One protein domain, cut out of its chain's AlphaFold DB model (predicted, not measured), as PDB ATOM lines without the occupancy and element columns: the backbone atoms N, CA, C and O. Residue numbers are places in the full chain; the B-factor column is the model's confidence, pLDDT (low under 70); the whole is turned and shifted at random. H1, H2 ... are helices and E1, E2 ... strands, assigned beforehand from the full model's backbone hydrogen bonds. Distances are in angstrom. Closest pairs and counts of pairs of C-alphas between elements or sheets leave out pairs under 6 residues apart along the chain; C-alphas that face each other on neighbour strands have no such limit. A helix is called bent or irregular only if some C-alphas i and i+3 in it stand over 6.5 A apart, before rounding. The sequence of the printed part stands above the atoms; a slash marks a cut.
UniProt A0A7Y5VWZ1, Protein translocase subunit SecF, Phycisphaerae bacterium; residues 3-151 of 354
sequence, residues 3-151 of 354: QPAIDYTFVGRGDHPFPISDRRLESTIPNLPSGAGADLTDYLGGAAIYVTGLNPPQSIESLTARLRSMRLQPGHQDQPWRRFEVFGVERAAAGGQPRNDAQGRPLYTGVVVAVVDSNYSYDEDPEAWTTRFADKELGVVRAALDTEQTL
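What this domain is: This is residues 3 to 151 of the 354 residues of the protein "Protein translocase subunit SecF" of Phycisphaerae bacterium (UniProt A0A7Y5VWZ1). A twisted sheet of four strands has two helices packed on one face: long H3 running along the strands over E2, and H2 slantwise over E3, the two meeting about perpendicular to each other. Four of the links are long, E1 to H1, H1 to E2, H2 to E3 and E3 to E4, and the loop of the E3 and E4 hairpin, residues 92 to 107, reaches out toward one end of the longest axis. The printed part has 149 residues with three named helices and four named strands, in the order E1 H1 E2 H2 E3 E4 H3; the sheet runs E1 E2 E4 E3, all antiparallel. The class is mixed, helices and strands, though under half of the residues are in named elements. The whole is compact, with a radius of gyration of the C-alphas of 14.9 A and spans of 46 by 37 by 25 A.

Where its parts are: Start at the sheet's edge with E1, residues 7 to 11, whose C-alpha 7 is at (-15.025, -4.140, 5.682). Next come E2, residues 47 to 55, 23.4 A long and bending by 52 degrees at residue 52; E4, residues 108 to 116, 22.7 A; and E3, residues 83 to 91, 24.2 A. H2 is residues 60 to 70, 15.4 A long, and H1 is the short run of residues 25 to 28. Find C-alpha 126 at (5.194, 2.143, -15.293); from there H3, residues 126 to 146, runs 27.7 A to C-alpha 146 at (-16.709, 2.155, 1.745). H3 has a kink of 25 degrees near residue 135 and is only just irregular: C-alphas 132 and 135 are 6.8 A apart.

How they stand to each other: Between E1 and E2, N 9 and O 52 are 2.8 A apart, within hydrogen-bond range. Between E2 and E4 look at N 49 and O 113, 2.9 A, and in the hairpin E3 and E4 at N 87 and O 112, 2.8 A. H3 is on the sheet at a height of 8.6 A, at 23 degrees to E2 on the local plane; their closest C-alphas, Ala 47 and Ala 134, are 5.8 A apart. H2, on the same face, has a height of 9.3 A and stands at 34 degrees to E3 on the local plane; the closest C-alphas are Ile 60 and Val 86, 6.2 A. These are two layers, helices on one face of a sheet. E2, H2 and E3 form a split strand-helix-strand unit, two strands running the same way with E4 between them, and its crossover is right-handed. H3 touches H2 with residues 140 to 145 alone, at 74 degrees; the closest C-alphas are Leu 67 and Ala 144, 5.8 A. H1 only grazes the sheet and is apart from H2 and H3. In H2 every O i to N i+4 pair is within hydrogen-bond range, in H3 15 of 17, and H1 is too short for such a pair.

The domain as a whole: The C-alphas farthest apart, Gly 95 and Glu 124, are 46.9 A apart, while those of Gln 3 and Leu 151, first and last printed, are 6.8 A apart. The printed part has no cut; the links E1 to H1, H1 to E2, H2 to E3 and E3 to E4 are long. Mean pLDDT of the printed part is 82.7, and it is under 70 at residue 3 and residues 34 to 36, 74 to 75, 77 to 81, 95 to 96 and 149 to 151.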
ATOM      1  N   GLN A   3     -27.300  -1.388   0.978       65.44
ATOM      2  CA  GLN A   3     -26.102  -2.204   1.109       65.44
ATOM      3  C   GLN A   3     -25.151  -1.461   2.049       65.44
ATOM      4  O   GLN A   3     -24.779  -0.331   1.724       65.44
ATOM      5  N   PRO A   4     -24.785  -2.051   3.197       71.94
ATOM      6  CA  PRO A   4     -23.875  -1.410   4.135       71.94
ATOM      7  C   PRO A   4     -22.477  -1.243   3.521       71.94
ATOM      8  O   PRO A   4     -22.144  -1.859   2.495       71.94
ATOM      9  N   ALA A   5     -21.661  -0.409   4.166       80.62
ATOM     10  CA  ALA A   5     -20.219  -0.408   3.966       80.62
ATOM     11  C   ALA A   5     -19.681  -1.829   4.185       80.62
ATOM     12  O   ALA A   5     -20.231  -2.600   4.980       80.62
ATOM     13  N   ILE A   6     -18.673  -2.199   3.406       84.75
ATOM     14  CA  ILE A   6     -18.060  -3.520   3.477       84.75
ATOM     15  C   ILE A   6     -16.692  -3.328   4.108       84.75
ATOM     16  O   ILE A   6     -15.907  -2.545   3.587       84.75
ATOM     17  N   ASP A   7     -16.395  -4.047   5.185       85.75
ATOM     18  CA  ASP A   7     -15.025  -4.140   5.682       85.75
ATOM     19  C   ASP A   7     -14.215  -5.008   4.717       85.75
ATOM     20  O   ASP A   7     -14.687  -6.060   4.274       85.75
ATOM     21  N   TYR A   8     -13.004  -4.575   4.372       90.12
ATOM     22  CA  TYR A   8     -12.128  -5.295   3.454       90.12
ATOM     23  C   TYR A   8     -10.649  -5.057   3.749       90.12
ATOM     24  O   TYR A   8     -10.257  -4.116   4.434       90.12
ATOM     25  N   THR A   9      -9.807  -5.921   3.190       88.06
ATOM     26  CA  THR A   9      -8.354  -5.769   3.158       88.06
ATOM     27  C   THR A   9      -7.889  -5.775   1.709       88.06
ATOM     28  O   THR A   9      -8.153  -6.718   0.962       88.06
ATOM     29  N   PHE A  10      -7.210  -4.708   1.298       89.25
ATOM     30  CA  PHE A  10      -6.564  -4.642  -0.009       89.25
ATOM     31  C   PHE A  10      -5.226  -5.384   0.027       89.25
ATOM     32  O   PHE A  10      -4.454  -5.238   0.974       89.25
ATOM     33  N   VAL A  11      -4.950  -6.164  -1.016       86.69
ATOM     34  CA  VAL A  11      -3.681  -6.865  -1.200       86.69
ATOM     35  C   VAL A  11      -3.071  -6.374  -2.506       86.69
ATOM     36  O   VAL A  11      -3.667  -6.518  -3.572       86.69
ATOM     37  N   GLY A  12      -1.879  -5.791  -2.416       85.12
ATOM     38  CA  GLY A  12      -1.191  -5.173  -3.543       85.12
ATOM     39  C   GLY A  12       0.313  -5.416  -3.518       85.12
ATOM     40  O   GLY A  12       0.868  -6.003  -2.584       85.12
ATOM     41  N   ARG A  13       0.996  -4.925  -4.554       80.00
ATOM     42  CA  ARG A  13       2.458  -4.833  -4.582       80.00
ATOM     43  C   ARG A  13       2.863  -3.560  -3.832       80.00
ATOM     44  O   ARG A  13       3.095  -2.520  -4.440       80.00
ATOM     45  N   GLY A  14       2.898  -3.632  -2.503       81.69
ATOM     46  CA  GLY A  14       2.938  -2.437  -1.652       81.69
ATOM     47  C   GLY A  14       1.529  -1.863  -1.489       81.69
ATOM     48  O   GLY A  14       0.613  -2.619  -1.181       81.69
ATOM     49  N   ASP A  15       1.348  -0.561  -1.728       79.50
ATOM     50  CA  ASP A  15       0.022   0.092  -1.709       79.50
ATOM     51  C   ASP A  15      -0.602   0.227  -3.117       79.50
ATOM     52  O   ASP A  15      -1.621   0.889  -3.290       79.50
ATOM     53  N   HIS A  16      -0.013  -0.430  -4.126       86.69
ATOM     54  CA  HIS A  16      -0.442  -0.342  -5.527       86.69
ATOM     55  C   HIS A  16      -1.062  -1.650  -6.049       86.69
ATOM     56  O   HIS A  16      -0.665  -2.743  -5.617       86.69
ATOM     57  N   PRO A  17      -2.001  -1.574  -7.013       89.50
ATOM     58  CA  PRO A  17      -2.538  -2.745  -7.712       89.50
ATOM     59  C   PRO A  17      -1.473  -3.554  -8.465       89.50
ATOM     60  O   PRO A  17      -0.416  -3.040  -8.828       89.50
ATOM     61  N   PHE A  18      -1.765  -4.827  -8.742       89.88
ATOM     62  CA  PHE A  18      -0.872  -5.683  -9.525       89.88
ATOM     63  C   PHE A  18      -1.008  -5.380 -11.025       89.88
ATOM     64  O   PHE A  18      -2.135  -5.311 -11.520       89.88
ATOM     65  N   PRO A  19       0.092  -5.221 -11.777       90.00
ATOM     66  CA  PRO A  19       0.025  -5.100 -13.229       90.00
ATOM     67  C   PRO A  19      -0.310  -6.453 -13.864       90.00
ATOM     68  O   PRO A  19       0.267  -7.475 -13.496       90.00
ATOM     69  N   ILE A  20      -1.227  -6.464 -14.829       88.88
ATOM     70  CA  ILE A  20      -1.639  -7.678 -15.543       88.88
ATOM     71  C   ILE A  20      -0.661  -7.936 -16.692       88.88
ATOM     72  O   ILE A  20      -0.875  -7.493 -17.818       88.88
ATOM     73  N   SER A  21       0.423  -8.651 -16.401       84.50
ATOM     74  CA  SER A  21       1.448  -9.032 -17.386       84.50
ATOM     75  C   SER A  21       1.263 -10.438 -17.971       84.50
ATOM     76  O   SER A  21       1.909 -10.783 -18.958       84.50
ATOM     77  N   ASP A  22       0.383 -11.253 -17.387       86.00
ATOM     78  CA  ASP A  22       0.127 -12.633 -17.808       86.00
ATOM     79  C   ASP A  22      -1.378 -12.863 -18.009       86.00
ATOM     80  O   ASP A  22      -2.221 -12.160 -17.453       86.00
ATOM     81  N   ARG A  23      -1.720 -13.862 -18.823       86.50
ATOM     82  CA  ARG A  23      -3.095 -14.225 -19.184       86.50
ATOM     83  C   ARG A  23      -3.828 -14.941 -18.066       86.50
ATOM     84  O   ARG A  23      -5.039 -15.092 -18.153       86.50
ATOM     85  N   ARG A  24      -3.129 -15.432 -17.042       85.88
ATOM     86  CA  ARG A  24      -3.769 -16.124 -15.922       85.88
ATOM     87  C   ARG A  24      -3.694 -15.311 -14.645       85.88
ATOM     88  O   ARG A  24      -2.643 -14.795 -14.271       85.88
ATOM     89  N   LEU A  25      -4.808 -15.287 -13.923       84.25
ATOM     90  CA  LEU A  25      -4.906 -14.593 -12.644       84.25
ATOM     91  C   LEU A  25      -3.902 -15.123 -11.600       84.25
ATOM     92  O   LEU A  25      -3.282 -14.343 -10.881       84.25
ATOM     93  N   GLU A  26      -3.698 -16.442 -11.569       84.94
ATOM     94  CA  GLU A  26      -2.778 -17.137 -10.653       84.94
ATOM     95  C   GLU A  26      -1.293 -16.796 -10.863       84.94
ATOM     96  O   GLU A  26      -0.509 -16.876  -9.922       84.94
ATOM     97  N   SER A  27      -0.906 -16.395 -12.076       82.69
ATOM     98  CA  SER A  27       0.449 -15.916 -12.386       82.69
ATOM     99  C   SER A  27       0.627 -14.425 -12.110       82.69
ATOM    100  O   SER A  27       1.738 -13.984 -11.833       82.69
ATOM    101  N   THR A  28      -0.452 -13.639 -12.174       81.44
ATOM    102  CA  THR A  28      -0.412 -12.186 -11.961       81.44
ATOM    103  C   THR A  28      -0.334 -11.812 -10.483       81.44
ATOM    104  O   THR A  28       0.356 -10.859 -10.122       81.44
ATOM    105  N   ILE A  29      -1.042 -12.539  -9.617       83.31
ATOM    106  CA  ILE A  29      -1.169 -12.188  -8.202       83.31
ATOM    107  C   ILE A  29      -0.581 -13.318  -7.343       83.31
ATOM    108  O   ILE A  29      -1.079 -14.447  -7.378       83.31
ATOM    109  N   PRO A  30       0.468 -13.044  -6.547       79.06
ATOM    110  CA  PRO A  30       1.088 -14.058  -5.706       79.06
ATOM    111  C   PRO A  30       0.156 -14.482  -4.561       79.06
ATOM    112  O   PRO A  30      -0.556 -13.660  -3.986       79.06
ATOM    113  N   ASN A  31       0.227 -15.761  -4.177       78.06
ATOM    114  CA  ASN A  31      -0.513 -16.355  -3.051       78.06
ATOM    115  C   ASN A  31      -2.048 -16.349  -3.190       78.06
ATOM    116  O   ASN A  31      -2.755 -16.216  -2.187       78.06
ATOM    117  N   LEU A  32      -2.586 -16.522  -4.404       79.81
ATOM    118  CA  LEU A  32      -4.022 -16.771  -4.555       79.81
ATOM    119  C   LEU A  32      -4.447 -18.093  -3.884       79.81
ATOM    120  O   LEU A  32      -3.708 -19.079  -3.951       79.81
ATOM    121  N   PRO A  33      -5.661 -18.155  -3.306       76.38
ATOM    122  CA  PRO A  33      -6.275 -19.403  -2.873       76.38
ATOM    123  C   PRO A  33      -6.342 -20.438  -4.006       76.38
ATOM    124  O   PRO A  33      -6.641 -20.118  -5.161       76.38
ATOM    125  N   SER A  34      -6.100 -21.703  -3.668       63.78
ATOM    126  CA  SER A  34      -6.113 -22.827  -4.607       63.78
ATOM    127  C   SER A  34      -7.462 -22.939  -5.332       63.78
ATOM    128  O   SER A  34      -8.496 -23.111  -4.689       63.78
ATOM    129  N   GLY A  35      -7.459 -22.892  -6.670       62.41
ATOM    130  CA  GLY A  35      -8.665 -23.059  -7.498       62.41
ATOM    131  C   GLY A  35      -9.325 -21.764  -7.989       62.41
ATOM    132  O   GLY A  35     -10.374 -21.833  -8.625       62.41
ATOM    133  N   ALA A  36      -8.714 -20.605  -7.749       66.38
ATOM    134  CA  ALA A  36      -9.194 -19.297  -8.197       66.38
ATOM    135  C   ALA A  36      -8.652 -18.862  -9.578       66.38
ATOM    136  O   ALA A  36      -8.326 -17.695  -9.794       66.38
ATOM    137  N   GLY A  37      -8.523 -19.805 -10.512       70.19
ATOM    138  CA  GLY A  37      -8.038 -19.521 -11.862       70.19
ATOM    139  C   GLY A  37      -9.067 -18.738 -12.681       70.19
ATOM    140  O   GLY A  37     -10.224 -19.145 -12.782       70.19
ATOM    141  N   ALA A  38      -8.639 -17.631 -13.289       79.38
ATOM    142  CA  ALA A  38      -9.422 -16.845 -14.240       79.38
ATOM    143  C   ALA A  38      -8.551 -16.414 -15.429       79.38
ATOM    144  O   ALA A  38      -7.334 -16.246 -15.285       79.38
ATOM    145  N   ASP A  39      -9.185 -16.254 -16.592       85.69
ATOM    146  CA  ASP A  39      -8.547 -15.781 -17.821       85.69
ATOM    147  C   ASP A  39      -8.577 -14.247 -17.871       85.69
ATOM    148  O   ASP A  39      -9.635 -13.625 -17.804       85.69
ATOM    149  N   LEU A  40      -7.394 -13.648 -17.972       83.31
ATOM    150  CA  LEU A  40      -7.148 -12.211 -18.040       83.31
ATOM    151  C   LEU A  40      -6.666 -11.767 -19.427       83.31
ATOM    152  O   LEU A  40      -6.183 -10.646 -19.567       83.31
ATOM    153  N   THR A  41      -6.788 -12.607 -20.462       85.12
ATOM    154  CA  THR A  41      -6.313 -12.291 -21.825       85.12
ATOM    155  C   THR A  41      -6.839 -10.944 -22.339       85.12
ATOM    156  O   THR A  41      -6.089 -10.183 -22.948       85.12
ATOM    157  N   ASP A  42      -8.090 -10.607 -22.028       84.06
ATOM    158  CA  ASP A  42      -8.737  -9.350 -22.429       84.06
ATOM    159  C   ASP A  42      -8.296  -8.116 -21.611       84.06
ATOM    160  O   ASP A  42      -8.687  -6.994 -21.935       84.06
ATOM    161  N   TYR A  43      -7.511  -8.316 -20.550       86.50
ATOM    162  CA  TYR A  43      -7.119  -7.294 -19.573       86.50
ATOM    163  C   TYR A  43      -5.594  -7.127 -19.453       86.50
ATOM    164  O   TYR A  43      -5.123  -6.460 -18.531       86.50
ATOM    165  N   LEU A  44      -4.821  -7.707 -20.379       85.62
ATOM    166  CA  LEU A  44      -3.363  -7.559 -20.445       85.62
ATOM    167  C   LEU A  44      -2.946  -6.080 -20.519       85.62
ATOM    168  O   LEU A  44      -3.563  -5.283 -21.225       85.62
ATOM    169  N   GLY A  45      -1.904  -5.713 -19.770       82.44
ATOM    170  CA  GLY A  45      -1.441  -4.329 -19.596       82.44
ATOM    171  C   GLY A  45      -2.272  -3.506 -18.600       82.44
ATOM    172  O   GLY A  45      -1.898  -2.385 -18.250       82.44
ATOM    173  N   GLY A  46      -3.386  -4.061 -18.113       88.25
ATOM    174  CA  GLY A  46      -4.272  -3.450 -17.129       88.25
ATOM    175  C   GLY A  46      -3.822  -3.632 -15.676       88.25
ATOM    176  O   GLY A  46      -2.710  -4.073 -15.392       88.25
ATOM    177  N   ALA A  47      -4.717  -3.294 -14.746       90.25
ATOM    178  CA  ALA A  47      -4.531  -3.401 -13.301       90.25
ATOM    179  C   ALA A  47      -5.463  -4.457 -12.702       90.25
ATOM    180  O   ALA A  47      -6.666  -4.465 -12.966       90.25
ATOM    181  N   ALA A  48      -4.902  -5.311 -11.850       91.12
ATOM    182  CA  ALA A  48      -5.621  -6.262 -11.023       91.12
ATOM    183  C   ALA A  48      -5.623  -5.788  -9.564       91.12
ATOM    184  O   ALA A  48      -4.584  -5.688  -8.903       91.12
ATOM    185  N   ILE A  49      -6.816  -5.497  -9.058       92.06
ATOM    186  CA  ILE A  49      -7.058  -5.019  -7.697       92.06
ATOM    187  C   ILE A  49      -7.594  -6.195  -6.886       92.06
ATOM    188  O   ILE A  49      -8.739  -6.604  -7.084       92.06
ATOM    189  N   TYR A  50      -6.773  -6.749  -5.991       91.44
ATOM    190  CA  TYR A  50      -7.174  -7.861  -5.132       91.44
ATOM    191  C   TYR A  50      -7.681  -7.360  -3.782       91.44
ATOM    192  O   TYR A  50      -7.001  -6.619  -3.072       91.44
ATOM    193  N   VAL A  51      -8.891  -7.784  -3.429       90.19
ATOM    194  CA  VAL A  51      -9.544  -7.449  -2.168       90.19
ATOM    195  C   VAL A  51      -9.979  -8.738  -1.480       90.19
ATOM    196  O   VAL A  51     -10.650  -9.570  -2.087       90.19
ATOM    197  N   THR A  52      -9.618  -8.900  -0.209       90.75
ATOM    198  CA  THR A  52      -9.994 -10.043   0.636       90.75
ATOM    199  C   THR A  52     -10.689  -9.579   1.918       90.75
ATOM    200  O   THR A  52     -10.744  -8.385   2.215       90.75
ATOM    201  N   GLY A  53     -11.254 -10.521   2.673       86.00
ATOM    202  CA  GLY A  53     -11.910 -10.256   3.949       86.00
ATOM    203  C   GLY A  53     -13.228  -9.490   3.844       86.00
ATOM    204  O   GLY A  53     -13.603  -8.847   4.817       86.00
ATOM    205  N   LEU A  54     -13.930  -9.551   2.702       87.00
ATOM    206  CA  LEU A  54     -15.200  -8.847   2.500       87.00
ATOM    207  C   LEU A  54     -16.232  -9.256   3.560       87.00
ATOM    208  O   LEU A  54     -16.740 -10.384   3.555       87.00
ATOM    209  N   ASN A  55     -16.583  -8.313   4.432       85.56
ATOM    210  CA  ASN A  55     -17.606  -8.486   5.451       85.56
ATOM    211  C   ASN A  55     -18.621  -7.326   5.402       85.56
ATOM    212  O   ASN A  55     -18.255  -6.195   5.707       85.56
ATOM    213  N   PRO A  56     -19.894  -7.568   5.036       86.44
ATOM    214  CA  PRO A  56     -20.491  -8.863   4.703       86.44
ATOM    215  C   PRO A  56     -20.034  -9.405   3.329       86.44
ATOM    216  O   PRO A  56     -19.803  -8.607   2.414       86.44
ATOM    217  N   PRO A  57     -19.984 -10.743   3.135       87.06
ATOM    218  CA  PRO A  57     -19.635 -11.351   1.850       87.06
ATOM    219  C   PRO A  57     -20.551 -10.899   0.713       87.06
ATOM    220  O   PRO A  57     -21.753 -10.714   0.922       87.06
ATOM    221  N   GLN A  58     -20.009 -10.775  -0.498       88.06
ATOM    222  CA  GLN A  58     -20.734 -10.225  -1.647       88.06
ATOM    223  C   GLN A  58     -20.794 -11.189  -2.831       88.06
ATOM    224  O   GLN A  58     -19.881 -11.980  -3.051       88.06
ATOM    225  N   SER A  59     -21.857 -11.094  -3.633       89.31
ATOM    226  CA  SER A  59     -21.915 -11.745  -4.946       89.31
ATOM    227  C   SER A  59     -21.210 -10.897  -6.008       89.31
ATOM    228  O   SER A  59     -21.123  -9.669  -5.890       89.31
ATOM    229  N   ILE A  60     -20.728 -11.548  -7.068       88.44
ATOM    230  CA  ILE A  60     -20.038 -10.886  -8.186       88.44
ATOM    231  C   ILE A  60     -20.953  -9.843  -8.836       88.44
ATOM    232  O   ILE A  60     -20.515  -8.733  -9.135       88.44
ATOM    233  N   GLU A  61     -22.241 -10.146  -9.002       86.00
ATOM    234  CA  GLU A  61     -23.202  -9.219  -9.600       86.00
ATOM    235  C   GLU A  61     -23.459  -8.003  -8.706       86.00
ATOM    236  O   GLU A  61     -23.583  -6.890  -9.218       86.00
ATOM    237  N   SER A  62     -23.514  -8.200  -7.383       84.88
ATOM    238  CA  SER A  62     -23.663  -7.113  -6.410       84.88
ATOM    239  C   SER A  62     -22.477  -6.151  -6.489       84.88
ATOM    240  O   SER A  62     -22.664  -4.947  -6.668       84.88
ATOM    241  N   LEU A  63     -21.253  -6.686  -6.453       87.50
ATOM    242  CA  LEU A  63     -20.023  -5.898  -6.571       87.50
ATOM    243  C   LEU A  63     -19.905  -5.208  -7.928       87.50
ATOM    244  O   LEU A  63     -19.578  -4.027  -7.992       87.50
ATOM    245  N   THR A  64     -20.235  -5.908  -9.013       89.25
ATOM    246  CA  THR A  64     -20.220  -5.338 -10.365       89.25
ATOM    247  C   THR A  64     -21.204  -4.174 -10.480       89.25
ATOM    248  O   THR A  64     -20.867  -3.128 -11.039       89.25
ATOM    249  N   ALA A  65     -22.413  -4.318  -9.927       85.56
ATOM    250  CA  ALA A  65     -23.403  -3.246  -9.895       85.56
ATOM    251  C   ALA A  65     -22.924  -2.051  -9.054       85.56
ATOM    252  O   ALA A  65     -23.090  -0.908  -9.480       85.56
ATOM    253  N   ARG A  66     -22.289  -2.320  -7.907       85.81
ATOM    254  CA  ARG A  66     -21.745  -1.315  -6.983       85.81
ATOM    255  C   ARG A  66     -20.577  -0.526  -7.584       85.81
ATOM    256  O   ARG A  66     -20.523   0.693  -7.457       85.81
ATOM    257  N   LEU A  67     -19.677  -1.189  -8.309       87.69
ATOM    258  CA  LEU A  67     -18.590  -0.532  -9.042       87.69
ATOM    259  C   LEU A  67     -19.123   0.303 -10.211       87.69
ATOM    260  O   LEU A  67     -18.710   1.446 -10.410       87.69
ATOM    261  N   ARG A  68     -20.090  -0.237 -10.962       86.69
ATOM    262  CA  ARG A  68     -20.709   0.478 -12.084       86.69
ATOM    263  C   ARG A  68     -21.434   1.740 -11.622       86.69
ATOM    264  O   ARG A  68     -21.344   2.759 -12.297       86.69
ATOM    265  N   SER A  69     -22.141   1.693 -10.493       82.38
ATOM    266  CA  SER A  69     -22.828   2.865  -9.945       82.38
ATOM    267  C   SER A  69     -21.850   3.919  -9.418       82.38
ATOM    268  O   SER A  69     -22.087   5.102  -9.645       82.38
ATOM    269  N   MET A  70     -20.738   3.523  -8.783       84.50
ATOM    270  CA  MET A  70     -19.714   4.471  -8.322       84.50
ATOM    271  C   MET A  70     -19.080   5.256  -9.460       84.50
ATOM    272  O   MET A  70     -18.921   6.467  -9.348       84.50
ATOM    273  N   ARG A  71     -18.786   4.597 -10.584       83.44
ATOM    274  CA  ARG A  71     -18.221   5.260 -11.771       83.44
ATOM    275  C   ARG A  71     -19.150   6.306 -12.400       83.44
ATOM    276  O   ARG A  71     -18.703   7.120 -13.197       83.44
ATOM    277  N   LEU A  72     -20.437   6.300 -12.051       80.06
ATOM    278  CA  LEU A  72     -21.408   7.305 -12.496       80.06
ATOM    279  C   LEU A  72     -21.537   8.482 -11.513       80.06
ATOM    280  O   LEU A  72     -22.181   9.481 -11.843       80.06
ATOM    281  N   GLN A  73     -20.957   8.389 -10.311       78.44
ATOM    282  CA  GLN A  73     -21.056   9.448  -9.308       78.44
ATOM    283  C   GLN A  73     -20.177  10.663  -9.663       78.44
ATOM    284  O   GLN A  73     -19.106  10.499 -10.256       78.44
ATOM    285  N   PRO A  74     -20.597  11.890  -9.290       65.44
ATOM    286  CA  PRO A  74     -19.787  13.097  -9.465       65.44
ATOM    287  C   PRO A  74     -18.393  12.925  -8.841       65.44
ATOM    288  O   PRO A  74     -18.282  12.466  -7.707       65.44
ATOM    289  N   GLY A  75     -17.336  13.263  -9.583       69.56
ATOM    290  CA  GLY A  75     -15.937  13.085  -9.156       69.56
ATOM    291  C   GLY A  75     -15.248  11.812  -9.668       69.56
ATOM    292  O   GLY A  75     -14.026  11.755  -9.652       69.56
ATOM    293  N   HIS A  76     -16.002  10.836 -10.191       70.31
ATOM    294  CA  HIS A  76     -15.465   9.618 -10.827       70.31
ATOM    295  C   HIS A  76     -15.856   9.502 -12.316       70.31
ATOM    296  O   HIS A  76     -15.677   8.456 -12.938       70.31
ATOM    297  N   GLN A  77     -16.396  10.585 -12.892       56.88
ATOM    298  CA  GLN A  77     -16.966  10.643 -14.248       56.88
ATOM    299  C   GLN A  77     -15.923  10.712 -15.367       56.88
ATOM    300  O   GLN A  77     -16.293  10.698 -16.539       56.88
ATOM    301  N   ASP A  78     -14.637  10.788 -15.031       58.69
ATOM    302  CA  ASP A  78     -13.598  11.014 -16.031       58.69
ATOM    303  C   ASP A  78     -13.413   9.808 -16.967       58.69
ATOM    304  O   ASP A  78     -12.906   9.997 -18.068       58.69
ATOM    305  N   GLN A  79     -13.831   8.589 -16.576       62.16
ATOM    306  CA  GLN A  79     -13.571   7.339 -17.323       62.16
ATOM    307  C   GLN A  79     -14.676   6.243 -17.212       62.16
ATOM    308  O   GLN A  79     -14.374   5.071 -16.957       62.16
ATOM    309  N   PRO A  80     -15.975   6.528 -17.440       60.00
ATOM    310  CA  PRO A  80     -17.042   5.518 -17.358       60.00
ATOM    311  C   PRO A  80     -16.912   4.386 -18.395       60.00
ATOM    312  O   PRO A  80     -17.521   3.330 -18.225       60.00
ATOM    313  N   TRP A  81     -16.121   4.582 -19.457       67.25
ATOM    314  CA  TRP A  81     -15.926   3.628 -20.558       67.25
ATOM    315  C   TRP A  81     -14.848   2.563 -20.311       67.25
ATOM    316  O   TRP A  81     -14.670   1.688 -21.158       67.25
ATOM    317  N   ARG A  82     -14.120   2.598 -19.186       80.88
ATOM    318  CA  ARG A  82     -13.088   1.589 -18.898       80.88
ATOM    319  C   ARG A  82     -13.702   0.211 -18.702       80.88
ATOM    320  O   ARG A  82     -14.553   0.017 -17.830       80.88
ATOM    321  N   ARG A  83     -13.237  -0.765 -19.478       84.19
ATOM    322  CA  ARG A  83     -13.688  -2.149 -19.347       84.19
ATOM    323  C   ARG A  83     -13.148  -2.720 -18.037       84.19
ATOM    324  O   ARG A  83     -11.962  -2.593 -17.740       84.19
ATOM    325  N   PHE A  84     -14.030  -3.327 -17.251       90.12
ATOM    326  CA  PHE A  84     -13.663  -4.009 -16.016       90.12
ATOM    327  C   PHE A  84     -14.445  -5.308 -15.860       90.12
ATOM    328  O   PHE A  84     -15.538  -5.441 -16.411       90.12
ATOM    329  N   GLU A  85     -13.885  -6.243 -15.106       90.81
ATOM    330  CA  GLU A  85     -14.534  -7.492 -14.718       90.81
ATOM    331  C   GLU A  85     -14.165  -7.855 -13.279       90.81
ATOM    332  O   GLU A  85     -13.096  -7.490 -12.787       90.81
ATOM    333  N   VAL A  86     -15.090  -8.517 -12.584       90.81
ATOM    334  CA  VAL A  86     -14.927  -8.927 -11.188       90.81
ATOM    335  C   VAL A  86     -14.873 -10.447 -11.135       90.81
ATOM    336  O   VAL A  86     -15.840 -11.121 -11.483       90.81
ATOM    337  N   PHE A  87     -13.761 -10.980 -10.648       89.06
ATOM    338  CA  PHE A  87     -13.528 -12.408 -10.483       89.06
ATOM    339  C   PHE A  87     -13.660 -12.794  -9.010       89.06
ATOM    340  O   PHE A  87     -13.069 -12.164  -8.133       89.06
ATOM    341  N   GLY A  88     -14.445 -13.832  -8.728       86.81
ATOM    342  CA  GLY A  88     -14.569 -14.396  -7.386       86.81
ATOM    343  C   GLY A  88     -13.422 -15.355  -7.095       86.81
ATOM    344  O   GLY A  88     -13.296 -16.374  -7.766       86.81
ATOM    345  N   VAL A  89     -12.604 -15.035  -6.093       86.94
ATOM    346  CA  VAL A  89     -11.358 -15.750  -5.780       86.94
ATOM    347  C   VAL A  89     -11.513 -16.623  -4.538       86.94
ATOM    348  O   VAL A  89     -11.061 -17.762  -4.512       86.94
ATOM    349  N   GLU A  90     -12.213 -16.130  -3.518       87.44
ATOM    350  CA  GLU A  90     -12.416 -16.856  -2.267       87.44
ATOM    351  C   GLU A  90     -13.904 -16.912  -1.934       87.44
ATOM    352  O   GLU A  90     -14.561 -15.879  -1.790       87.44
ATOM    353  N   ARG A  91     -14.461 -18.126  -1.854       85.75
ATOM    354  CA  ARG A  91     -15.881 -18.325  -1.548       85.75
ATOM    355  C   ARG A  91     -16.139 -18.216  -0.055       85.75
ATOM    356  O   ARG A  91     -15.468 -18.848   0.752       85.75
ATOM    357  N   ALA A  92     -17.199 -17.498   0.291       85.00
ATOM    358  CA  ALA A  92     -17.669 -17.419   1.659       85.00
ATOM    359  C   ALA A  92     -18.225 -18.779   2.098       85.00
ATOM    360  O   ALA A  92     -19.137 -19.316   1.464       85.00
ATOM    361  N   ALA A  93     -17.725 -19.313   3.211       80.94
ATOM    362  CA  ALA A  93     -18.240 -20.532   3.821       80.94
ATOM    363  C   ALA A  93     -18.629 -20.286   5.285       80.94
ATOM    364  O   ALA A  93     -17.954 -19.554   6.003       80.94
ATOM    365  N   ALA A  94     -19.722 -20.903   5.736       70.50
ATOM    366  CA  ALA A  94     -20.096 -20.955   7.150       70.50
ATOM    367  C   ALA A  94     -20.185 -22.424   7.569       70.50
ATOM    368  O   ALA A  94     -20.956 -23.185   6.991       70.50
ATOM    369  N   GLY A  95     -19.353 -22.846   8.526       65.81
ATOM    370  CA  GLY A  95     -19.304 -24.248   8.965       65.81
ATOM    371  C   GLY A  95     -18.911 -25.242   7.861       65.81
ATOM    372  O   GLY A  95     -19.350 -26.385   7.891       65.81
ATOM    373  N   GLY A  96     -18.133 -24.807   6.861       68.31
ATOM    374  CA  GLY A  96     -17.701 -25.642   5.732       68.31
ATOM    375  C   GLY A  96     -18.688 -25.731   4.561       68.31
ATOM    376  O   GLY A  96     -18.348 -26.324   3.540       68.31
ATOM    377  N   GLN A  97     -19.877 -25.121   4.654       74.81
ATOM    378  CA  GLN A  97     -20.824 -25.041   3.537       74.81
ATOM    379  C   GLN A  97     -20.722 -23.695   2.797       74.81
ATOM    380  O   GLN A  97     -20.640 -22.653   3.459       74.81
ATOM    381  N   PRO A  98     -20.762 -23.683   1.446       80.69
ATOM    382  CA  PRO A  98     -20.763 -22.451   0.656       80.69
ATOM    383  C   PRO A  98     -21.986 -21.590   0.973       80.69
ATOM    384  O   PRO A  98     -23.113 -22.087   1.004       80.69
ATOM    385  N   ARG A  99     -21.780 -20.288   1.178       83.00
ATOM    386  CA  ARG A  99     -22.873 -19.330   1.364       83.00
ATOM    387  C   ARG A  99     -23.336 -18.792   0.018       83.00
ATOM    388  O   ARG A  99     -22.521 -18.379  -0.806       83.00
ATOM    389  N   ASN A 100     -24.652 -18.716  -0.137       85.69
ATOM    390  CA  ASN A 100     -25.300 -18.101  -1.285       85.69
ATOM    391  C   ASN A 100     -26.166 -16.910  -0.851       85.69
ATOM    392  O   ASN A 100     -26.580 -16.824   0.309       85.69
ATOM    393  N   ASP A 101     -26.433 -15.992  -1.777       78.75
ATOM    394  CA  ASP A 101     -27.375 -14.893  -1.579       78.75
ATOM    395  C   ASP A 101     -28.842 -15.375  -1.590       78.75
ATOM    396  O   ASP A 101     -29.140 -16.553  -1.804       78.75
ATOM    397  N   ALA A 102     -29.784 -14.455  -1.362       73.75
ATOM    398  CA  ALA A 102     -31.221 -14.754  -1.349       73.75
ATOM    399  C   ALA A 102     -31.762 -15.267  -2.703       73.75
ATOM    400  O   ALA A 102     -32.884 -15.766  -2.765       73.75
ATOM    401  N   GLN A 103     -30.984 -15.139  -3.779       74.06
ATOM    402  CA  GLN A 103     -31.284 -15.598  -5.131       74.06
ATOM    403  C   GLN A 103     -30.504 -16.875  -5.500       74.06
ATOM    404  O   GLN A 103     -30.589 -17.326  -6.641       74.06
ATOM    405  N   GLY A 104     -29.770 -17.473  -4.553       78.44
ATOM    406  CA  GLY A 104     -29.012 -18.708  -4.748       78.44
ATOM    407  C   GLY A 104     -27.643 -18.531  -5.415       78.44
ATOM    408  O   GLY A 104     -27.043 -19.526  -5.816       78.44
ATOM    409  N   ARG A 105     -27.128 -17.304  -5.541       84.06
ATOM    410  CA  ARG A 105     -25.828 -17.016  -6.170       84.06
ATOM    411  C   ARG A 105     -24.689 -17.128  -5.158       84.06
ATOM    412  O   ARG A 105     -24.889 -16.754  -4.004       84.06
ATOM    413  N   PRO A 106     -23.493 -17.584  -5.563       85.50
ATOM    414  CA  PRO A 106     -22.363 -17.743  -4.654       85.50
ATOM    415  C   PRO A 106     -21.879 -16.400  -4.095       85.50
ATOM    416  O   PRO A 106     -21.717 -15.427  -4.834       85.50
ATOM    417  N   LEU A 107     -21.614 -16.375  -2.788       88.19
ATOM    418  CA  LEU A 107     -20.997 -15.245  -2.098       88.19
ATOM    419  C   LEU A 107     -19.486 -15.452  -1.972       88.19
ATOM    420  O   LEU A 107     -19.013 -16.563  -1.722       88.19
ATOM    421  N   TYR A 108     -18.740 -14.362  -2.093       89.31
ATOM    422  CA  TYR A 108     -17.285 -14.337  -2.039       89.31
ATOM    423  C   TYR A 108     -16.803 -13.412  -0.915       89.31
ATOM    424  O   TYR A 108     -17.379 -12.346  -0.678       89.31
ATOM    425  N   THR A 109     -15.760 -13.849  -0.213       88.75
ATOM    426  CA  THR A 109     -14.977 -13.062   0.756       88.75
ATOM    427  C   THR A 109     -13.747 -12.433   0.108       88.75
ATOM    428  O   THR A 109     -13.258 -11.421   0.600       88.75
ATOM    429  N   GLY A 110     -13.278 -12.995  -1.008       88.88
ATOM    430  CA  GLY A 110     -12.140 -12.500  -1.774       88.88
ATOM    431  C   GLY A 110     -12.476 -12.374  -3.252       88.88
ATOM    432  O   GLY A 110     -13.031 -13.298  -3.854       88.88
ATOM    433  N   VAL A 111     -12.150 -11.226  -3.838       91.25
ATOM    434  CA  VAL A 111     -12.446 -10.882  -5.231       91.25
ATOM    435  C   VAL A 111     -11.289 -10.126  -5.865       91.25
ATOM    436  O   VAL A 111     -10.582  -9.375  -5.197       91.25
ATOM    437  N   VAL A 112     -11.127 -10.289  -7.174       91.31
ATOM    438  CA  VAL A 112     -10.200  -9.489  -7.975       91.31
ATOM    439  C   VAL A 112     -10.988  -8.672  -8.978       91.31
ATOM    440  O   VAL A 112     -11.811  -9.210  -9.714       91.31
ATOM    441  N   VAL A 113     -10.719  -7.373  -9.025       91.69
ATOM    442  CA  VAL A 113     -11.243  -6.477 -10.055       91.69
ATOM    443  C   VAL A 113     -10.143  -6.252 -11.084       91.69
ATOM    444  O   VAL A 113      -9.114  -5.658 -10.763       91.69
ATOM    445  N   ALA A 114     -10.351  -6.733 -12.307       91.50
ATOM    446  CA  ALA A 114      -9.460  -6.472 -13.431       91.50
ATOM    447  C   ALA A 114      -9.985  -5.274 -14.224       91.50
ATOM    448  O   ALA A 114     -11.164  -5.233 -14.580       91.50
ATOM    449  N   VAL A 115      -9.121  -4.300 -14.503       90.44
ATOM    450  CA  VAL A 115      -9.451  -3.095 -15.274       90.44
ATOM    451  C   VAL A 115      -8.380  -2.868 -16.329       90.44
ATOM    452  O   VAL A 115      -7.199  -3.021 -16.038       90.44
ATOM    453  N   VAL A 116      -8.772  -2.461 -17.536       89.12
ATOM    454  CA  VAL A 116      -7.832  -2.139 -18.623       89.12
ATOM    455  C   VAL A 116      -8.179  -0.804 -19.284       89.12
ATOM    456  O   VAL A 116      -9.353  -0.442 -19.414       89.12
ATOM    457  N   ASP A 117      -7.148  -0.071 -19.701       85.00
ATOM    458  CA  ASP A 117      -7.243   1.143 -20.512       85.00
ATOM    459  C   ASP A 117      -6.134   1.107 -21.566       85.00
ATOM    460  O   ASP A 117      -4.959   1.006 -21.234       85.00
ATOM    461  N   SER A 118      -6.501   1.197 -22.845       82.06
ATOM    462  CA  SER A 118      -5.544   1.135 -23.954       82.06
ATOM    463  C   SER A 118      -4.570   2.317 -23.993       82.06
ATOM    464  O   SER A 118      -3.592   2.259 -24.725       82.06
ATOM    465  N   ASN A 119      -4.846   3.399 -23.256       82.44
ATOM    466  CA  ASN A 119      -3.979   4.579 -23.205       82.44
ATOM    467  C   ASN A 119      -2.886   4.483 -22.129       82.44
ATOM    468  O   ASN A 119      -2.012   5.345 -22.085       82.44
ATOM    469  N   TYR A 120      -2.963   3.491 -21.235       83.06
ATOM    470  CA  TYR A 120      -2.021   3.313 -20.134       83.06
ATOM    471  C   TYR A 120      -1.617   1.843 -20.043       83.06
ATOM    472  O   TYR A 120      -2.381   1.020 -19.549       83.06
ATOM    473  N   SER A 121      -0.397   1.528 -20.478       84.25
ATOM    474  CA  SER A 121       0.188   0.191 -20.355       84.25
ATOM    475  C   SER A 121       1.344   0.200 -19.361       84.25
ATOM    476  O   SER A 121       2.210   1.076 -19.421       84.25
ATOM    477  N   TYR A 122       1.378  -0.790 -18.465       83.38
ATOM    478  CA  TYR A 122       2.475  -0.950 -17.506       83.38
ATOM    479  C   TYR A 122       3.828  -1.157 -18.199       83.38
ATOM    480  O   TYR A 122       4.845  -0.678 -17.706       83.38
ATOM    481  N   ASP A 123       3.836  -1.839 -19.347       83.44
ATOM    482  CA  ASP A 123       5.065  -2.164 -20.077       83.44
ATOM    483  C   ASP A 123       5.661  -0.947 -20.809       83.44
ATOM    484  O   ASP A 123       6.851  -0.940 -21.120       83.44
ATOM    485  N   GLU A 124       4.848   0.080 -21.086       84.81
ATOM    486  CA  GLU A 124       5.276   1.293 -21.796       84.81
ATOM    487  C   GLU A 124       5.753   2.388 -20.836       84.81
ATOM    488  O   GLU A 124       6.836   2.943 -21.020       84.81
ATOM    489  N   ASP A 125       4.956   2.698 -19.808       87.81
ATOM    490  CA  ASP A 125       5.264   3.730 -18.813       87.81
ATOM    491  C   ASP A 125       4.748   3.308 -17.422       87.81
ATOM    492  O   ASP A 125       3.598   3.598 -17.057       87.81
ATOM    493  N   PRO A 126       5.587   2.629 -16.613       86.69
ATOM    494  CA  PRO A 126       5.194   2.143 -15.293       86.69
ATOM    495  C   PRO A 126       4.769   3.253 -14.320       86.69
ATOM    496  O   PRO A 126       3.906   3.036 -13.464       86.69
ATOM    497  N   GLU A 127       5.368   4.441 -14.417       87.44
ATOM    498  CA  GLU A 127       5.122   5.541 -13.479       87.44
ATOM    499  C   GLU A 127       3.792   6.237 -13.792       87.44
ATOM    500  O   GLU A 127       2.964   6.452 -12.895       87.44
ATOM    501  N   ALA A 128       3.528   6.513 -15.075       86.31
ATOM    502  CA  ALA A 128       2.242   7.046 -15.511       86.31
ATOM    503  C   ALA A 128       1.108   6.037 -15.298       86.31
ATOM    504  O   ALA A 128       0.022   6.430 -14.860       86.31
ATOM    505  N   TRP A 129       1.351   4.746 -15.550       90.06
ATOM    506  CA  TRP A 129       0.382   3.686 -15.279       90.06
ATOM    507  C   TRP A 129       0.010   3.632 -13.793       90.06
ATOM    508  O   TRP A 129      -1.171   3.599 -13.454       90.06
ATOM    509  N   THR A 130       0.989   3.707 -12.888       87.62
ATOM    510  CA  THR A 130       0.719   3.620 -11.443       87.62
ATOM    511  C   THR A 130      -0.101   4.824 -10.970       87.62
ATOM    512  O   THR A 130      -1.204   4.673 -10.445       87.62
ATOM    513  N   THR A 131       0.387   6.034 -11.253       86.19
ATOM    514  CA  THR A 131      -0.173   7.278 -10.697       86.19
ATOM    515  C   THR A 131      -1.463   7.742 -11.379       86.19
ATOM    516  O   THR A 131      -2.358   8.285 -10.727       86.19
ATOM    517  N   ARG A 132      -1.585   7.576 -12.703       84.56
ATOM    518  CA  ARG A 132      -2.731   8.093 -13.475       84.56
ATOM    519  C   ARG A 132      -3.805   7.048 -13.740       84.56
ATOM    520  O   ARG A 132      -4.940   7.441 -14.025       84.56
ATOM    521  N   PHE A 133      -3.471   5.762 -13.657       87.75
ATOM    522  CA  PHE A 133      -4.389   4.666 -13.951       87.75
ATOM    523  C   PHE A 133      -4.666   3.797 -12.718       87.75
ATOM    524  O   PHE A 133      -5.779   3.857 -12.192       87.75
ATOM    525  N   ALA A 134      -3.680   3.047 -12.226       87.75
ATOM    526  CA  ALA A 134      -3.883   2.019 -11.206       87.75
ATOM    527  C   ALA A 134      -4.390   2.592  -9.870       87.75
ATOM    528  O   ALA A 134      -5.400   2.121  -9.345       87.75
ATOM    529  N   ASP A 135      -3.764   3.654  -9.358       87.50
ATOM    530  CA  ASP A 135      -4.147   4.261  -8.075       87.50
ATOM    531  C   ASP A 135      -5.527   4.930  -8.131       87.50
ATOM    532  O   ASP A 135      -6.290   4.901  -7.162       87.50
ATOM    533  N   LYS A 136      -5.900   5.486  -9.291       87.75
ATOM    534  CA  LYS A 136      -7.243   6.048  -9.496       87.75
ATOM    535  C   LYS A 136      -8.315   4.963  -9.488       87.75
ATOM    536  O   LYS A 136      -9.356   5.141  -8.857       87.75
ATOM    537  N   GLU A 137      -8.064   3.839 -10.157       88.38
ATOM    538  CA  GLU A 137      -8.982   2.695 -10.149       88.38
ATOM    539  C   GLU A 137      -9.095   2.072  -8.757       88.38
ATOM    540  O   GLU A 137     -10.199   1.742  -8.318       88.38
ATOM    541  N   LEU A 138      -7.987   1.992  -8.016       89.44
ATOM    542  CA  LEU A 138      -8.007   1.588  -6.613       89.44
ATOM    543  C   LEU A 138      -8.887   2.524  -5.778       89.44
ATOM    544  O   LEU A 138      -9.700   2.045  -4.991       89.44
ATOM    545  N   GLY A 139      -8.791   3.839  -5.993       88.19
ATOM    546  CA  GLY A 139      -9.665   4.831  -5.364       88.19
ATOM    547  C   GLY A 139     -11.152   4.579  -5.634       88.19
ATOM    548  O   GLY A 139     -11.955   4.627  -4.704       88.19
ATOM    549  N   VAL A 140     -11.517   4.224  -6.870       87.88
ATOM    550  CA  VAL A 140     -12.906   3.892  -7.237       87.88
ATOM    551  C   VAL A 140     -13.383   2.628  -6.520       87.88
ATOM    552  O   VAL A 140     -14.504   2.602  -6.012       87.88
ATOM    553  N   VAL A 141     -12.548   1.583  -6.462       89.00
ATOM    554  CA  VAL A 141     -12.885   0.329  -5.770       89.00
ATOM    555  C   VAL A 141     -13.035   0.559  -4.266       89.00
ATOM    556  O   VAL A 141     -14.033   0.123  -3.695       89.00
ATOM    557  N   ARG A 142     -12.106   1.295  -3.637       89.44
ATOM    558  CA  ARG A 142     -12.178   1.664  -2.213       89.44
ATOM    559  C   ARG A 142     -13.458   2.447  -1.922       89.44
ATOM    560  O   ARG A 142     -14.287   2.003  -1.134       89.44
ATOM    561  N   ALA A 143     -13.706   3.519  -2.678       86.88
ATOM    562  CA  ALA A 143     -14.917   4.323  -2.540       86.88
ATOM    563  C   ALA A 143     -16.198   3.499  -2.747       86.88
ATOM    564  O   ALA A 143     -17.194   3.722  -2.057       86.88
ATOM    565  N   ALA A 144     -16.186   2.521  -3.660       86.12
ATOM    566  CA  ALA A 144     -17.311   1.614  -3.847       86.12
ATOM    567  C   ALA A 144     -17.585   0.772  -2.611       86.12
ATOM    568  O   ALA A 144     -18.738   0.696  -2.200       86.12
ATOM    569  N   LEU A 145     -16.563   0.164  -2.019       87.19
ATOM    570  CA  LEU A 145     -16.707  -0.705  -0.852       87.19
ATOM    571  C   LEU A 145     -17.033   0.080   0.431       87.19
ATOM    572  O   LEU A 145     -17.850  -0.386   1.226       87.19
ATOM    573  N   ASP A 146     -16.499   1.293   0.574       85.62
ATOM    574  CA  ASP A 146     -16.709   2.155   1.745       85.62
ATOM    575  C   ASP A 146     -18.090   2.836   1.746       85.62
ATOM    576  O   ASP A 146     -18.687   3.066   2.797       85.62
ATOM    577  N   THR A 147     -18.638   3.155   0.569       78.31
ATOM    578  CA  THR A 147     -19.887   3.930   0.479       78.31
ATOM    579  C   THR A 147     -21.114   3.045   0.654       78.31
ATOM    580  O   THR A 147     -21.351   2.158  -0.170       78.31
ATOM    581  N   GLU A 148     -21.965   3.334   1.643       70.88
ATOM    582  CA  GLU A 148     -23.291   2.713   1.746       70.88
ATOM    583  C   GLU A 148     -24.126   3.011   0.496       70.88
ATOM    584  O   GLU A 148     -24.507   4.151   0.218       70.88
ATOM    585  N   GLN A 149     -24.439   1.971  -0.275       63.00
ATOM    586  CA  GLN A 149     -25.228   2.127  -1.485       63.00
ATOM    587  C   GLN A 149     -26.691   1.815  -1.218       63.00
ATOM    588  O   GLN A 149     -27.085   0.693  -0.898       63.00
ATOM    589  N   THR A 150     -27.544   2.813  -1.429       53.28
ATOM    590  CA  THR A 150     -28.979   2.560  -1.514       53.28
ATOM    591  C   THR A 150     -29.245   1.897  -2.865       53.28
ATOM    592  O   THR A 150     -29.292   2.584  -3.884       53.28
ATOM    593  N   LEU A 151     -29.412   0.566  -2.900       51.50
ATOM    594  CA  LEU A 151     -29.904  -0.114  -4.105       51.50
ATOM    595  C   LEU A 151     -31.171   0.602  -4.570       51.50
ATOM    596  O   LEU A 151     -32.050   0.864  -3.734       51.50
TER     597      LEU A 151